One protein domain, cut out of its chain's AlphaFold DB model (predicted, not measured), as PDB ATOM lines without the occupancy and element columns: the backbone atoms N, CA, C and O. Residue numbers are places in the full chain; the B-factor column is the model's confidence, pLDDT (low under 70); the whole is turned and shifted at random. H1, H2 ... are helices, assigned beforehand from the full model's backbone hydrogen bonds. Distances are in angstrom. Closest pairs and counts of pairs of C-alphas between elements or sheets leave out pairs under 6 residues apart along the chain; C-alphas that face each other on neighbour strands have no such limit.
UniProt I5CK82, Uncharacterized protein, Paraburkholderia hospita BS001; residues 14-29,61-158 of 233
ATOM      1  N   GLU A  14     -40.971   1.913 -47.126       72.50
ATOM      2  CA  GLU A  14     -39.511   1.893 -47.252       72.50
ATOM      3  C   GLU A  14     -38.825   1.604 -45.917       72.50
ATOM      4  O   GLU A  14     -37.825   0.899 -45.914       72.50
ATOM      5  N   GLN A  15     -39.353   2.085 -44.786       66.19
ATOM      6  CA  GLN A  15     -38.805   1.772 -43.462       66.19
ATOM      7  C   GLN A  15     -38.998   0.307 -43.091       66.19
ATOM      8  O   GLN A  15     -38.060  -0.309 -42.595       66.19
ATOM      9  N   LEU A  16     -40.173  -0.267 -43.361       72.56
ATOM     10  CA  LEU A  16     -40.416  -1.693 -43.156       72.56
ATOM     11  C   LEU A  16     -39.480  -2.526 -44.039       72.56
ATOM     12  O   LEU A  16     -38.809  -3.429 -43.549       72.56
ATOM     13  N   MET A  17     -39.403  -2.205 -45.332       72.00
ATOM     14  CA  MET A  17     -38.541  -2.921 -46.268       72.00
ATOM     15  C   MET A  17     -37.066  -2.745 -45.917       72.00
ATOM     16  O   MET A  17     -36.336  -3.724 -45.940       72.00
ATOM     17  N   ALA A  18     -36.623  -1.555 -45.514       65.50
ATOM     18  CA  ALA A  18     -35.264  -1.333 -45.025       65.50
ATOM     19  C   ALA A  18     -34.998  -2.114 -43.731       65.50
ATOM     20  O   ALA A  18     -33.944  -2.724 -43.598       65.50
ATOM     21  N   ALA A  19     -35.954  -2.163 -42.800       65.56
ATOM     22  CA  ALA A  19     -35.836  -2.933 -41.567       65.56
ATOM     23  C   ALA A  19     -35.840  -4.450 -41.806       65.56
ATOM     24  O   ALA A  19     -35.231  -5.178 -41.030       65.56
ATOM     25  N   LEU A  20     -36.505  -4.934 -42.860       64.00
ATOM     26  CA  LEU A  20     -36.509  -6.341 -43.269       64.00
ATOM     27  C   LEU A  20     -35.250  -6.712 -44.068       64.00
ATOM     28  O   LEU A  20     -34.633  -7.732 -43.785       64.00
ATOM     29  N   LEU A  21     -34.837  -5.874 -45.020       58.06
ATOM     30  CA  LEU A  21     -33.673  -6.096 -45.890       58.06
ATOM     31  C   LEU A  21     -32.341  -5.865 -45.168       58.06
ATOM     32  O   LEU A  21     -31.341  -6.498 -45.489       58.06
ATOM     33  N   HIS A  22     -32.307  -4.965 -44.187       52.88
ATOM     34  CA  HIS A  22     -31.151  -4.756 -43.311       52.88
ATOM     35  C   HIS A  22     -31.330  -5.428 -41.955       52.88
ATOM     36  O   HIS A  22     -30.544  -5.183 -41.036       52.88
ATOM     37  N   ASN A  23     -32.325  -6.310 -41.831       52.78
ATOM     38  CA  ASN A  23     -32.414  -7.176 -40.677       52.78
ATOM     39  C   ASN A  23     -31.262  -8.186 -40.738       52.78
ATOM     40  O   ASN A  23     -31.209  -8.979 -41.687       52.78
ATOM     41  N   PRO A  24     -30.365  -8.235 -39.739       51.56
ATOM     42  CA  PRO A  24     -29.316  -9.252 -39.700       51.56
ATOM     43  C   PRO A  24     -29.872 -10.689 -39.666       51.56
ATOM     44  O   PRO A  24     -29.127 -11.637 -39.882       51.56
ATOM     45  N   PHE A  25     -31.182 -10.871 -39.459       49.22
ATOM     46  CA  PHE A  25     -31.844 -12.183 -39.473       49.22
ATOM     47  C   PHE A  25     -32.288 -12.665 -40.854       49.22
ATOM     48  O   PHE A  25     -32.514 -13.866 -41.006       49.22
ATOM     49  N   LEU A  26     -32.397 -11.774 -41.847       46.66
ATOM     50  CA  LEU A  26     -33.008 -12.096 -43.142       46.66
ATOM     51  C   LEU A  26     -32.066 -11.995 -44.349       46.66
ATOM     52  O   LEU A  26     -32.453 -12.472 -45.412       46.66
ATOM     53  N   GLY A  27     -30.845 -11.458 -44.224       44.31
ATOM     54  CA  GLY A  27     -30.011 -11.324 -45.429       44.31
ATOM     55  C   GLY A  27     -28.576 -10.812 -45.325       44.31
ATOM     56  O   GLY A  27     -27.973 -10.598 -46.369       44.31
ATOM     57  N   SER A  28     -27.971 -10.627 -44.148       42.50
ATOM     58  CA  SER A  28     -26.543 -10.275 -44.086       42.50
ATOM     59  C   SER A  28     -25.735 -11.350 -43.369       42.50
ATOM     60  O   SER A  28     -26.122 -11.840 -42.314       42.50
ATOM     61  N   GLU A  29     -24.592 -11.721 -43.949       43.28
ATOM     62  CA  GLU A  29     -23.614 -12.713 -43.463       43.28
ATOM     63  C   GLU A  29     -22.973 -12.363 -42.098       43.28
ATOM     64  O   GLU A  29     -21.933 -12.903 -41.713       43.28
ATOM     65  N   PRO A  61     -46.159 -16.288 -24.196       72.19
ATOM     66  CA  PRO A  61     -45.047 -15.998 -25.111       72.19
ATOM     67  C   PRO A  61     -45.184 -16.701 -26.475       72.19
ATOM     68  O   PRO A  61     -44.676 -16.232 -27.492       72.19
ATOM     69  N   TRP A  62     -45.959 -17.785 -26.521       77.12
ATOM     70  CA  TRP A  62     -46.311 -18.548 -27.716       77.12
ATOM     71  C   TRP A  62     -47.187 -17.772 -28.710       77.12
ATOM     72  O   TRP A  62     -47.047 -17.959 -29.916       77.12
ATOM     73  N   ARG A  63     -48.063 -16.873 -28.237       80.75
ATOM     74  CA  ARG A  63     -48.925 -16.057 -29.103       80.75
ATOM     75  C   ARG A  63     -48.088 -15.111 -29.962       80.75
ATOM     76  O   ARG A  63     -48.320 -15.007 -31.161       80.75
ATOM     77  N   SER A  64     -47.077 -14.474 -29.374       86.12
ATOM     78  CA  SER A  64     -46.135 -13.620 -30.109       86.12
ATOM     79  C   SER A  64     -45.350 -14.409 -31.160       86.12
ATOM     80  O   SER A  64     -45.135 -13.918 -32.270       86.12
ATOM     81  N   ALA A  65     -44.970 -15.651 -30.846       88.31
ATOM     82  CA  ALA A  65     -44.324 -16.547 -31.802       88.31
ATOM     83  C   ALA A  65     -45.259 -16.904 -32.974       88.31
ATOM     84  O   ALA A  65     -44.870 -16.743 -34.129       88.31
ATOM     85  N   ALA A  66     -46.510 -17.292 -32.698       91.62
ATOM     86  CA  ALA A  66     -47.502 -17.591 -33.735       91.62
ATOM     87  C   ALA A  66     -47.768 -16.379 -34.649       91.62
ATOM     88  O   ALA A  66     -47.751 -16.507 -35.872       91.62
ATOM     89  N   LEU A  67     -47.924 -15.181 -34.074       92.69
ATOM     90  CA  LEU A  67     -48.083 -13.939 -34.842       92.69
ATOM     91  C   LEU A  67     -46.868 -13.641 -35.731       92.69
ATOM     92  O   LEU A  67     -47.034 -13.189 -36.863       92.69
ATOM     93  N   SER A  68     -45.656 -13.924 -35.248       92.88
ATOM     94  CA  SER A  68     -44.427 -13.732 -36.029       92.88
ATOM     95  C   SER A  68     -44.378 -14.672 -37.236       92.88
ATOM     96  O   SER A  68     -44.041 -14.241 -38.337       92.88
ATOM     97  N   VAL A  69     -44.782 -15.933 -37.065       94.75
ATOM     98  CA  VAL A  69     -44.888 -16.904 -38.167       94.75
ATOM     99  C   VAL A  69     -45.923 -16.463 -39.198       94.75
ATOM    100  O   VAL A  69     -45.638 -16.489 -40.391       94.75
ATOM    101  N   ILE A  70     -47.094 -15.993 -38.760       95.44
ATOM    102  CA  ILE A  70     -48.133 -15.479 -39.667       95.44
ATOM    103  C   ILE A  70     -47.615 -14.279 -40.467       95.44
ATOM    104  O   ILE A  70     -47.868 -14.182 -41.669       95.44
ATOM    105  N   ALA A  71     -46.862 -13.377 -39.831       95.19
ATOM    106  CA  ALA A  71     -46.242 -12.248 -40.517       95.19
ATOM    107  C   ALA A  71     -45.232 -12.715 -41.580       95.19
ATOM    108  O   ALA A  71     -45.268 -12.228 -42.707       95.19
ATOM    109  N   ILE A  72     -44.384 -13.699 -41.257       95.12
ATOM    110  CA  ILE A  72     -43.422 -14.295 -42.198       95.12
ATOM    111  C   ILE A  72     -44.140 -14.952 -43.388       95.12
ATOM    112  O   ILE A  72     -43.767 -14.709 -44.533       95.12
ATOM    113  N   ILE A  73     -45.204 -15.720 -43.143       95.50
ATOM    114  CA  ILE A  73     -46.033 -16.327 -44.198       95.50
ATOM    115  C   ILE A  73     -46.657 -15.239 -45.082       95.50
ATOM    116  O   ILE A  73     -46.628 -15.317 -46.308       95.50
ATOM    117  N   SER A  74     -47.153 -14.159 -44.477       95.06
ATOM    118  CA  SER A  74     -47.733 -13.032 -45.216       95.06
ATOM    119  C   SER A  74     -46.706 -12.329 -46.119       95.06
ATOM    120  O   SER A  74     -47.068 -11.839 -47.189       95.06
ATOM    121  N   LEU A  75     -45.418 -12.319 -45.749       95.19
ATOM    122  CA  LEU A  75     -44.345 -11.803 -46.610       95.19
ATOM    123  C   LEU A  75     -44.141 -12.648 -47.874       95.19
ATOM    124  O   LEU A  75     -43.719 -12.099 -48.893       95.19
ATOM    125  N   ARG A  76     -44.481 -13.946 -47.866       94.19
ATOM    126  CA  ARG A  76     -44.458 -14.760 -49.091       94.19
ATOM    127  C   ARG A  76     -45.469 -14.254 -50.112       94.19
ATOM    128  O   ARG A  76     -45.139 -14.141 -51.290       94.19
ATOM    129  N   GLU A  77     -46.677 -13.917 -49.671       93.94
ATOM    130  CA  GLU A  77     -47.722 -13.375 -50.549       93.94
ATOM    131  C   GLU A  77     -47.305 -12.013 -51.127       93.94
ATOM    132  O   GLU A  77     -47.540 -11.731 -52.304       93.94
ATOM    133  N   VAL A  78     -46.610 -11.188 -50.336       94.50
ATOM    134  CA  VAL A  78     -45.975  -9.960 -50.840       94.50
ATOM    135  C   VAL A  78     -44.943 -10.298 -51.916       94.50
ATOM    136  O   VAL A  78     -45.013  -9.737 -53.009       94.50
ATOM    137  N   ALA A  79     -44.026 -11.234 -51.644       94.00
ATOM    138  CA  ALA A  79     -42.999 -11.658 -52.595       94.00
ATOM    139  C   ALA A  79     -43.612 -12.175 -53.906       94.00
ATOM    140  O   ALA A  79     -43.148 -11.830 -54.990       94.00
ATOM    141  N   ALA A  80     -44.705 -12.938 -53.828       94.69
ATOM    142  CA  ALA A  80     -45.410 -13.464 -54.993       94.69
ATOM    143  C   ALA A  80     -45.930 -12.359 -55.929       94.69
ATOM    144  O   ALA A  80     -45.966 -12.556 -57.146       94.69
ATOM    145  N   ARG A  81     -46.277 -11.188 -55.378       95.38
ATOM    146  CA  ARG A  81     -46.786 -10.017 -56.114       95.38
ATOM    147  C   ARG A  81     -45.700  -9.039 -56.560       95.38
ATOM    148  O   ARG A  81     -46.004  -8.088 -57.280       95.38
ATOM    149  N   MET A  82     -44.455  -9.230 -56.129       95.31
ATOM    150  CA  MET A  82     -43.340  -8.406 -56.586       95.31
ATOM    151  C   MET A  82     -43.069  -8.649 -58.074       95.31
ATOM    152  O   MET A  82     -43.300  -9.741 -58.600       95.31
ATOM    153  N   ALA A  83     -42.560  -7.617 -58.751       96.44
ATOM    154  CA  ALA A  83     -42.052  -7.765 -60.107       96.44
ATOM    155  C   ALA A  83     -40.927  -8.811 -60.140       96.44
ATOM    156  O   ALA A  83     -40.183  -8.967 -59.167       96.44
ATOM    157  N   GLU A  84     -40.803  -9.515 -61.265       96.31
ATOM    158  CA  GLU A  84     -39.730 -10.489 -61.452       96.31
ATOM    159  C   GLU A  84     -38.359  -9.817 -61.297       96.31
ATOM    160  O   GLU A  84     -38.100  -8.753 -61.862       96.31
ATOM    161  N   GLY A  85     -37.485 -10.429 -60.499       95.06
ATOM    162  CA  GLY A  85     -36.176  -9.874 -60.174       95.06
ATOM    163  C   GLY A  85     -35.522 -10.560 -58.979       95.06
ATOM    164  O   GLY A  85     -36.126 -11.404 -58.314       95.06
ATOM    165  N   SER A  86     -34.279 -10.175 -58.684       91.56
ATOM    166  CA  SER A  86     -33.498 -10.744 -57.576       91.56
ATOM    167  C   SER A  86     -34.197 -10.589 -56.222       91.56
ATOM    168  O   SER A  86     -34.238 -11.547 -55.458       91.56
ATOM    169  N   GLY A  87     -34.823  -9.435 -55.962       91.69
ATOM    170  CA  GLY A  87     -35.499  -9.162 -54.689       91.69
ATOM    171  C   GLY A  87     -36.692 -10.080 -54.398       91.69
ATOM    172  O   GLY A  87     -36.889 -10.467 -53.250       91.69
ATOM    173  N   LYS A  88     -37.457 -10.487 -55.423       95.25
ATOM    174  CA  LYS A  88     -38.556 -11.458 -55.274       95.25
ATOM    175  C   LYS A  88     -38.025 -12.820 -54.828       95.25
ATOM    176  O   LYS A  88     -38.517 -13.393 -53.859       95.25
ATOM    177  N   THR A  89     -37.006 -13.316 -55.526       95.19
ATOM    178  CA  THR A  89     -36.384 -14.618 -55.247       95.19
ATOM    179  C   THR A  89     -35.691 -14.633 -53.888       95.19
ATOM    180  O   THR A  89     -35.807 -15.606 -53.147       95.19
ATOM    181  N   GLU A  90     -34.988 -13.555 -53.543       95.25
ATOM    182  CA  GLU A  90     -34.290 -13.418 -52.266       95.25
ATOM    183  C   GLU A  90     -35.268 -13.355 -51.091       95.25
ATOM    184  O   GLU A  90     -35.099 -14.101 -50.126       95.25
ATOM    185  N   LEU A  91     -36.340 -12.561 -51.201       93.88
ATOM    186  CA  LEU A  91     -37.375 -12.490 -50.170       93.88
ATOM    187  C   LEU A  91     -38.089 -13.835 -49.995       93.88
ATOM    188  O   LEU A  91     -38.233 -14.299 -48.866       93.88
ATOM    189  N   ALA A  92     -38.490 -14.490 -51.090       94.12
ATOM    190  CA  ALA A  92     -39.129 -15.805 -51.030       94.12
ATOM    191  C   ALA A  92     -38.228 -16.841 -50.338       94.12
ATOM    192  O   ALA A  92     -38.666 -17.535 -49.421       94.12
ATOM    193  N   LYS A  93     -36.939 -16.876 -50.700       95.12
ATOM    194  CA  LYS A  93     -35.948 -17.754 -50.068       95.12
ATOM    195  C   LYS A  93     -35.737 -17.420 -48.588       95.12
ATOM    196  O   LYS A  93     -35.600 -18.329 -47.773       95.12
ATOM    197  N   GLY A  94     -35.712 -16.137 -48.228       93.69
ATOM    198  CA  GLY A  94     -35.611 -15.687 -46.838       93.69
ATOM    199  C   GLY A  94     -36.794 -16.160 -45.993       93.69
ATOM    200  O   GLY A  94     -36.595 -16.665 -44.887       93.69
ATOM    201  N   VAL A  95     -38.010 -16.081 -46.543       95.19
ATOM    202  CA  VAL A  95     -39.230 -16.597 -45.908       95.19
ATOM    203  C   VAL A  95     -39.159 -18.116 -45.717       95.19
ATOM    204  O   VAL A  95     -39.399 -18.593 -44.608       95.19
ATOM    205  N   ASP A  96     -38.746 -18.873 -46.739       95.31
ATOM    206  CA  ASP A  96     -38.569 -20.331 -46.645       95.31
ATOM    207  C   ASP A  96     -37.588 -20.733 -45.537       95.31
ATOM    208  O   ASP A  96     -37.859 -21.640 -44.743       95.31
ATOM    209  N   VAL A  97     -36.450 -20.039 -45.456       95.19
ATOM    210  CA  VAL A  97     -35.431 -20.276 -44.426       95.19
ATOM    211  C   VAL A  97     -35.966 -19.932 -43.037       95.19
ATOM    212  O   VAL A  97     -35.736 -20.694 -42.098       95.19
ATOM    213  N   ALA A  98     -36.686 -18.818 -42.893       93.94
ATOM    214  CA  ALA A  98     -37.248 -18.393 -41.615       93.94
ATOM    215  C   ALA A  98     -38.309 -19.376 -41.092       93.94
ATOM    216  O   ALA A  98     -38.245 -19.775 -39.929       93.94
ATOM    217  N   ILE A  99     -39.229 -19.827 -41.954       94.56
ATOM    218  CA  ILE A  99     -40.242 -20.836 -41.603       94.56
ATOM    219  C   ILE A  99     -39.569 -22.158 -41.226       94.56
ATOM    220  O   ILE A  99     -39.906 -22.750 -40.202       94.56
ATOM    221  N   SER A 100     -38.589 -22.609 -42.015       93.44
ATOM    222  CA  SER A 100     -37.896 -23.877 -41.758       93.44
ATOM    223  C   SER A 100     -37.163 -23.865 -40.415       93.44
ATOM    224  O   SER A 100     -37.318 -24.796 -39.630       93.44
ATOM    225  N   ARG A 101     -36.438 -22.779 -40.103       90.19
ATOM    226  CA  ARG A 101     -35.779 -22.601 -38.798       90.19
ATOM    227  C   ARG A 101     -36.782 -22.620 -37.651       90.19
ATOM    228  O   ARG A 101     -36.548 -23.291 -36.655       90.19
ATOM    229  N   PHE A 102     -37.915 -21.938 -37.812       91.12
ATOM    230  CA  PHE A 102     -38.957 -21.919 -36.791       91.12
ATOM    231  C   PHE A 102     -39.540 -23.317 -36.522       91.12
ATOM    232  O   PHE A 102     -39.760 -23.693 -35.370       91.12
ATOM    233  N   ILE A 103     -39.781 -24.103 -37.575       91.69
ATOM    234  CA  ILE A 103     -40.255 -25.488 -37.446       91.69
ATOM    235  C   ILE A 103     -39.206 -26.347 -36.734       91.69
ATOM    236  O   ILE A 103     -39.555 -27.128 -35.847       91.69
ATOM    237  N   ASP A 104     -37.929 -26.201 -37.091       88.88
ATOM    238  CA  ASP A 104     -36.842 -26.929 -36.436       88.88
ATOM    239  C   ASP A 104     -36.710 -26.575 -34.948       88.88
ATOM    240  O   ASP A 104     -36.509 -27.483 -34.137       88.88
ATOM    241  N   ASP A 105     -36.942 -25.311 -34.574       86.12
ATOM    242  CA  ASP A 105     -36.971 -24.856 -33.176       86.12
ATOM    243  C   ASP A 105     -38.135 -25.458 -32.357       86.12
ATOM    244  O   ASP A 105     -38.150 -25.434 -31.120       86.12
ATOM    245  N   CYS A 106     -39.137 -26.016 -33.038       85.00
ATOM    246  CA  CYS A 106     -40.249 -26.739 -32.422       85.00
ATOM    247  C   CYS A 106     -40.030 -28.263 -32.382       85.00
ATOM    248  O   CYS A 106     -40.883 -29.000 -31.882       85.00
ATOM    249  N   GLY A 107     -38.914 -28.761 -32.916       81.06
ATOM    250  CA  GLY A 107     -38.642 -30.188 -33.028       81.06
ATOM    251  C   GLY A 107     -38.118 -30.853 -31.755       81.06
ATOM    252  O   GLY A 107     -37.644 -30.215 -30.820       81.06
ATOM    253  N   THR A 108     -38.102 -32.190 -31.756       68.44
ATOM    254  CA  THR A 108     -37.590 -33.012 -30.637       68.44
ATOM    255  C   THR A 108     -36.070 -32.953 -30.432       68.44
ATOM    256  O   THR A 108     -35.540 -33.631 -29.555       68.44
ATOM    257  N   ARG A 109     -35.339 -32.241 -31.295       66.62
ATOM    258  CA  ARG A 109     -33.875 -32.075 -31.236       66.62
ATOM    259  C   ARG A 109     -33.507 -30.599 -31.318       66.62
ATOM    260  O   ARG A 109     -32.667 -30.206 -32.122       66.62
ATOM    261  N   HIS A 110     -34.184 -29.796 -30.510       71.38
ATOM    262  CA  HIS A 110     -33.919 -28.370 -30.425       71.38
ATOM    263  C   HIS A 110     -32.589 -28.087 -29.696       71.38
ATOM    264  O   HIS A 110     -32.392 -28.605 -28.589       71.38
ATOM    265  N   PRO A 111     -31.671 -27.274 -30.259       68.00
ATOM    266  CA  PRO A 111     -30.469 -26.828 -29.557       68.00
ATOM    267  C   PRO A 111     -30.827 -26.070 -28.269       68.00
ATOM    268  O   PRO A 111     -31.326 -24.953 -28.309       68.00
ATOM    269  N   GLY A 112     -30.567 -26.679 -27.109       73.19
ATOM    270  CA  GLY A 112     -30.899 -26.106 -25.796       73.19
ATOM    271  C   GLY A 112     -32.078 -26.774 -25.086       73.19
ATOM    272  O   GLY A 112     -32.350 -26.446 -23.934       73.19
ATOM    273  N   TRP A 113     -32.740 -27.747 -25.718       82.81
ATOM    274  CA  TRP A 113     -33.729 -28.598 -25.058       82.81
ATOM    275  C   TRP A 113     -33.086 -29.931 -24.626       82.81
ATOM    276  O   TRP A 113     -32.782 -30.761 -25.483       82.81
ATOM    277  N   PRO A 114     -32.832 -30.156 -23.318       78.25
ATOM    278  CA  PRO A 114     -32.071 -31.320 -22.852       78.25
ATOM    279  C   PRO A 114     -32.906 -32.604 -22.732       78.25
ATOM    280  O   PRO A 114     -32.340 -33.677 -22.527       78.25
ATOM    281  N   TRP A 115     -34.236 -32.517 -22.822       79.62
ATOM    282  CA  TRP A 115     -35.127 -33.652 -22.584       79.62
ATOM    283  C   TRP A 115     -35.551 -34.345 -23.887       79.62
ATOM    284  O   TRP A 115     -35.770 -33.677 -24.898       79.62
ATOM    285  N   PRO A 116     -35.718 -35.681 -23.884       78.06
ATOM    286  CA  PRO A 116     -36.292 -36.388 -25.019       78.06
ATOM    287  C   PRO A 116     -37.764 -35.992 -25.195       78.06
ATOM    288  O   PRO A 116     -38.565 -36.131 -24.274       78.06
ATOM    289  N   GLY A 117     -38.115 -35.518 -26.389       79.62
ATOM    290  CA  GLY A 117     -39.475 -35.099 -26.736       79.62
ATOM    291  C   GLY A 117     -39.536 -33.653 -27.226       79.62
ATOM    292  O   GLY A 117     -38.511 -32.968 -27.243       79.62
ATOM    293  N   PRO A 118     -40.712 -33.189 -27.675       86.12
ATOM    294  CA  PRO A 118     -40.864 -31.817 -28.119       86.12
ATOM    295  C   PRO A 118     -40.726 -30.849 -26.950       86.12
ATOM    296  O   PRO A 118     -41.106 -31.176 -25.819       86.12
ATOM    297  N   PRO A 119     -40.244 -29.631 -27.212       86.50
ATOM    298  CA  PRO A 119     -40.323 -28.585 -26.222       86.50
ATOM    299  C   PRO A 119     -41.795 -28.239 -25.919       86.50
ATOM    300  O   PRO A 119     -42.661 -28.362 -26.794       86.50
ATOM    301  N   PRO A 120     -42.110 -27.756 -24.702       87.75
ATOM    302  CA  PRO A 120     -43.482 -27.537 -24.233       87.75
ATOM    303  C   PRO A 120     -44.249 -26.491 -25.051       87.75
ATOM    304  O   PRO A 120     -45.462 -26.374 -24.913       87.75
ATOM    305  N   TRP A 121     -43.553 -25.735 -25.903       87.25
ATOM    306  CA  TRP A 121     -44.125 -24.690 -26.742       87.25
ATOM    307  C   TRP A 121     -44.584 -25.138 -28.120       87.25
ATOM    308  O   TRP A 121     -45.373 -24.427 -28.735       87.25
ATOM    309  N   ALA A 122     -44.143 -26.299 -28.604       91.56
ATOM    310  CA  ALA A 122     -44.441 -26.718 -29.969       91.56
ATOM    311  C   ALA A 122     -45.956 -26.878 -30.209       91.56
ATOM    312  O   ALA A 122     -46.506 -26.288 -31.139       91.56
ATOM    313  N   TYR A 123     -46.654 -27.609 -29.331       92.38
ATOM    314  CA  TYR A 123     -48.100 -27.827 -29.465       92.38
ATOM    315  C   TYR A 123     -48.941 -26.562 -29.234       92.38
ATOM    316  O   TYR A 123     -49.835 -26.313 -30.045       92.38
ATOM    317  N   PRO A 124     -48.676 -25.725 -28.206       92.44
ATOM    318  CA  PRO A 124     -49.364 -24.444 -28.065       92.44
ATOM    319  C   PRO A 124     -49.235 -23.545 -29.296       92.44
ATOM    320  O   PRO A 124     -50.234 -22.992 -29.739       92.44
ATOM    321  N   ILE A 125     -48.040 -23.434 -29.887       91.38
ATOM    322  CA  ILE A 125     -47.833 -22.616 -31.090       91.38
ATOM    323  C   ILE A 125     -48.631 -23.174 -32.271       91.38
ATOM    324  O   ILE A 125     -49.324 -22.414 -32.942       91.38
ATOM    325  N   ALA A 126     -48.579 -24.488 -32.513       94.62
ATOM    326  CA  ALA A 126     -49.358 -25.110 -33.582       94.62
ATOM    327  C   ALA A 126     -50.872 -24.900 -33.396       94.62
ATOM    328  O   ALA A 126     -51.576 -24.601 -34.359       94.62
ATOM    329  N   SER A 127     -51.363 -24.999 -32.156       94.31
ATOM    330  CA  SER A 127     -52.764 -24.729 -31.816       94.31
ATOM    331  C   SER A 127     -53.149 -23.273 -32.095       94.31
ATOM    332  O   SER A 127     -54.151 -23.016 -32.758       94.31
ATOM    333  N   GLU A 128     -52.330 -22.307 -31.665       94.06
ATOM    334  CA  GLU A 128     -52.566 -20.880 -31.929       94.06
ATOM    335  C   GLU A 128     -52.546 -20.566 -33.433       94.06
ATOM    336  O   GLU A 128     -53.395 -19.816 -33.909       94.06
ATOM    337  N   LEU A 129     -51.637 -21.178 -34.203       95.44
ATOM    338  CA  LEU A 129     -51.621 -21.051 -35.664       95.44
ATOM    339  C   LEU A 129     -52.892 -21.628 -36.294       95.44
ATOM    340  O   LEU A 129     -53.474 -20.994 -37.170       95.44
ATOM    341  N   ALA A 130     -53.368 -22.784 -35.828       96.06
ATOM    342  CA  ALA A 130     -54.616 -23.371 -36.312       96.06
ATOM    343  C   ALA A 130     -55.834 -22.490 -35.980       96.06
ATOM    344  O   ALA A 130     -56.704 -22.286 -36.828       96.06
ATOM    345  N   VAL A 131     -55.896 -21.918 -34.774       94.81
ATOM    346  CA  VAL A 131     -56.950 -20.967 -34.388       94.81
ATOM    347  C   VAL A 131     -56.883 -19.706 -35.250       94.81
ATOM    348  O   VAL A 131     -57.906 -19.281 -35.785       94.81
ATOM    349  N   ALA A 132     -55.693 -19.135 -35.447       93.25
ATOM    350  CA  ALA A 132     -55.501 -17.958 -36.289       93.25
ATOM    351  C   ALA A 132     -55.839 -18.232 -37.762       93.25
ATOM    352  O   ALA A 132     -56.464 -17.405 -38.414       93.25
ATOM    353  N   ALA A 133     -55.514 -19.411 -38.291       94.56
ATOM    354  CA  ALA A 133     -55.901 -19.786 -39.647       94.56
ATOM    355  C   ALA A 133     -57.424 -19.790 -39.843       94.56
ATOM    356  O   ALA A 133     -57.902 -19.446 -40.920       94.56
ATOM    357  N   ASN A 134     -58.194 -20.137 -38.809       94.50
ATOM    358  CA  ASN A 134     -59.656 -20.114 -38.867       94.50
ATOM    359  C   ASN A 134     -60.256 -18.700 -38.810       94.50
ATOM    360  O   ASN A 134     -61.423 -18.537 -39.158       94.50
ATOM    361  N   SER A 135     -59.495 -17.678 -38.398       94.94
ATOM    362  CA  SER A 135     -59.932 -16.278 -38.477       94.94
ATOM    363  C   SER A 135     -59.521 -15.585 -39.781       94.94
ATOM    364  O   SER A 135     -60.028 -14.504 -40.085       94.94
ATOM    365  N   LEU A 136     -58.636 -16.201 -40.569       92.69
ATOM    366  CA  LEU A 136     -58.260 -15.729 -41.897       92.69
ATOM    367  C   LEU A 136     -59.313 -16.133 -42.936       92.69
ATOM    368  O   LEU A 136     -59.877 -17.227 -42.898       92.69
ATOM    369  N   THR A 137     -59.546 -15.257 -43.914       93.75
ATOM    370  CA  THR A 137     -60.354 -15.597 -45.091       93.75
ATOM    371  C   THR A 137     -59.712 -16.761 -45.850       93.75
ATOM    372  O   THR A 137     -58.488 -16.912 -45.862       93.75
ATOM    373  N   GLU A 138     -60.534 -17.594 -46.488       91.81
ATOM    374  CA  GLU A 138     -60.048 -18.660 -47.366       91.81
ATOM    375  C   GLU A 138     -59.081 -18.119 -48.423       91.81
ATOM    376  O   GLU A 138     -59.363 -17.125 -49.092       91.81
ATOM    377  N   GLY A 139     -57.915 -18.759 -48.541       92.81
ATOM    378  CA  GLY A 139     -56.849 -18.328 -49.439       92.81
ATOM    379  C   GLY A 139     -55.484 -18.916 -49.081       92.81
ATOM    380  O   GLY A 139     -55.356 -19.728 -48.161       92.81
ATOM    381  N   ASN A 140     -54.454 -18.477 -49.810       92.94
ATOM    382  CA  ASN A 140     -53.085 -18.997 -49.697       92.94
ATOM    383  C   ASN A 140     -52.524 -18.883 -48.275       92.94
ATOM    384  O   ASN A 140     -52.013 -19.864 -47.746       92.94
ATOM    385  N   VAL A 141     -52.687 -17.721 -47.631       94.62
ATOM    386  CA  VAL A 141     -52.158 -17.473 -46.278       94.62
ATOM    387  C   VAL A 141     -52.782 -18.426 -45.257       94.62
ATOM    388  O   VAL A 141     -52.061 -19.018 -44.464       94.62
ATOM    389  N   ARG A 142     -54.108 -18.636 -45.294       95.56
ATOM    390  CA  ARG A 142     -54.789 -19.593 -44.402       95.56
ATOM    391  C   ARG A 142     -54.229 -21.007 -44.573       95.56
ATOM    392  O   ARG A 142     -53.926 -21.664 -43.579       95.56
ATOM    393  N   ASN A 143     -54.089 -21.456 -45.819       96.69
ATOM    394  CA  ASN A 143     -53.594 -22.798 -46.127       96.69
ATOM    395  C   ASN A 143     -52.139 -22.979 -45.684       96.69
ATOM    396  O   ASN A 143     -51.813 -23.995 -45.077       96.69
ATOM    397  N   GLU A 144     -51.289 -21.980 -45.913       95.94
ATOM    398  CA  GLU A 144     -49.882 -22.027 -45.514       95.94
ATOM    399  C   GLU A 144     -49.717 -21.985 -43.986       95.94
ATOM    400  O   GLU A 144     -48.898 -22.718 -43.436       95.94
ATOM    401  N   VAL A 145     -50.540 -21.211 -43.264       96.50
ATOM    402  CA  VAL A 145     -50.550 -21.226 -41.788       96.50
ATOM    403  C   VAL A 145     -50.930 -22.612 -41.255       96.50
ATOM    404  O   VAL A 145     -50.271 -23.107 -40.338       96.50
ATOM    405  N   LEU A 146     -51.946 -23.263 -41.833       97.50
ATOM    406  CA  LEU A 146     -52.324 -24.634 -41.462       97.50
ATOM    407  C   LEU A 146     -51.223 -25.645 -41.794       97.50
ATOM    408  O   LEU A 146     -50.951 -26.535 -40.991       97.50
ATOM    409  N   GLU A 147     -50.568 -25.500 -42.946       96.69
ATOM    410  CA  GLU A 147     -49.452 -26.355 -43.347       96.69
ATOM    411  C   GLU A 147     -48.277 -26.236 -42.367       96.69
ATOM    412  O   GLU A 147     -47.740 -27.248 -41.913       96.69
ATOM    413  N   VAL A 148     -47.902 -25.011 -41.982       96.19
ATOM    414  CA  VAL A 148     -46.839 -24.776 -40.995       96.19
ATOM    415  C   VAL A 148     -47.230 -25.322 -39.622       96.19
ATOM    416  O   VAL A 148     -46.405 -25.968 -38.976       96.19
ATOM    417  N   ALA A 149     -48.484 -25.147 -39.188       96.38
ATOM    418  CA  ALA A 149     -48.984 -25.749 -37.950       96.38
ATOM    419  C   ALA A 149     -48.874 -27.287 -37.973       96.38
ATOM    420  O   ALA A 149     -48.398 -27.886 -37.008       96.38
ATOM    421  N   GLY A 150     -49.242 -27.919 -39.093       95.56
ATOM    422  CA  GLY A 150     -49.088 -29.361 -39.305       95.56
ATOM    423  C   GLY A 150     -47.628 -29.809 -39.234       95.56
ATOM    424  O   GLY A 150     -47.300 -30.718 -38.473       95.56
ATOM    425  N   LYS A 151     -46.726 -29.108 -39.931       94.94
ATOM    426  CA  LYS A 151     -45.280 -29.389 -39.906       94.94
ATOM    427  C   LYS A 151     -44.674 -29.251 -38.510       94.94
ATOM    428  O   LYS A 151     -43.809 -30.047 -38.146       94.94
ATOM    429  N   ILE A 152     -45.128 -28.286 -37.707       94.12
ATOM    430  CA  ILE A 152     -44.716 -28.161 -36.302       94.12
ATOM    431  C   ILE A 152     -45.127 -29.409 -35.518       94.12
ATOM    432  O   ILE A 152     -44.298 -29.966 -34.805       94.12
ATOM    433  N   ILE A 153     -46.369 -29.882 -35.669       93.56
ATOM    434  CA  ILE A 153     -46.857 -31.094 -34.989       93.56
ATOM    435  C   ILE A 153     -46.065 -32.326 -35.433       93.56
ATOM    436  O   ILE A 153     -45.641 -33.110 -34.584       93.56
ATOM    437  N   GLU A 154     -45.824 -32.492 -36.733       91.12
ATOM    438  CA  GLU A 154     -45.018 -33.593 -37.273       91.12
ATOM    439  C   GLU A 154     -43.601 -33.577 -36.695       91.12
ATOM    440  O   GLU A 154     -43.096 -34.595 -36.216       91.12
ATOM    441  N   ARG A 155     -42.960 -32.402 -36.669       89.56
ATOM    442  CA  ARG A 155     -41.603 -32.240 -36.145       89.56
ATOM    443  C   ARG A 155     -41.534 -32.458 -34.633       89.56
ATOM    444  O   ARG A 155     -40.571 -33.063 -34.151       89.56
ATOM    445  N   ALA A 156     -42.542 -31.989 -33.903       89.25
ATOM    446  CA  ALA A 156     -42.685 -32.131 -32.457       89.25
ATOM    447  C   ALA A 156     -42.983 -33.576 -32.036       89.25
ATOM    448  O   ALA A 156     -42.494 -34.046 -31.011       89.25
ATOM    449  N   SER A 157     -43.726 -34.314 -32.857       87.50
ATOM    450  CA  SER A 157     -44.013 -35.735 -32.634       87.50
ATOM    451  C   SER A 157     -42.781 -36.623 -32.864       87.50
ATOM    452  O   SER A 157     -42.782 -37.800 -32.504       87.50
ATOM    453  N   GLY A 158     -41.704 -36.054 -33.423       78.75
ATOM    454  CA  GLY A 158     -40.487 -36.767 -33.784       78.75
ATOM    455  C   GLY A 158     -40.697 -37.673 -34.999       78.75
ATOM    456  O   GLY A 158     -41.764 -37.666 -35.615       78.75
TER     457      GLY A 158
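AT A GLANCE: This is residues 14 to 29 and 61 to 158 of the 233 residues of an uncharacterized protein of Paraburkholderia hospita BS001 (UniProt I5CK82). Two helical hairpins, H2 with H3 and H4 with H5, pack on each other at a slant, H5 meeting both helices of the first hairpin and H4 meeting H2. The short helix H1 lies off to the side of H3, with residues 14 to 19 sticking out, and a long loop, residues 106 to 121, joins the hairpins. The 114 printed residues hold five named helices, H1 to H5 in chain order, and no named strand; the class is all helix. The whole is compact, with a radius of gyration of the C-alphas of 14.9 A and spans of 44 by 37 by 22 A.

IN THESE COORDINATES: H2, the longest helix, covers residues 61 to 81, from C-alpha 61 at (-45.047, -15.998, -25.111), and measures 31.6 A. H3, residues 86 to 105, measures 28.4 A. H5, residues 140 to 156, measures 24.0 A and ends with C-alpha 156 at (-42.685, -32.131, -32.457). H4, residues 122 to 135, measures 20.5 A. H1 is residues 14 to 21, 10.0 A, from C-alpha 14 at (-39.511, 1.893, -47.252).

HOW THE PARTS SIT: H2 and H5 are the hubs, touching three helices each. In the hairpin H2 and H3, the closest C-alphas, of Ala 79 and Lys 88, are 5.2 A apart, at a shallow tilt of 25 degrees, opposite ways. With residues 62 to 70 alone H2 touches H4, closest at the C-alphas of Trp 62 and Ile 125, 5.5 A, at a steep tilt of 54 degrees. H4 and H5 form a hairpin at a shallow tilt of 17 degrees; their closest C-alphas, of Ala 126 and Ala 149, are 4.4 A apart. H1 touches no helix but is near H3. Every O i to N i+4 pair is within hydrogen-bond range in H1, H3, H4 and H5; in H2, 16 of 17 are.

THE WHOLE: The C-alphas farthest apart, of Ala 83 and Trp 115, are 46.1 A apart. Residues 30 to 60 are not printed, and C-alphas 29 and 61 are 28.4 A apart across the cut. The link H3 to H4 is long. Mean pLDDT of the printed part is 85.9; residues 15, 18 to 29, 108 to 109 and 111 are under 70.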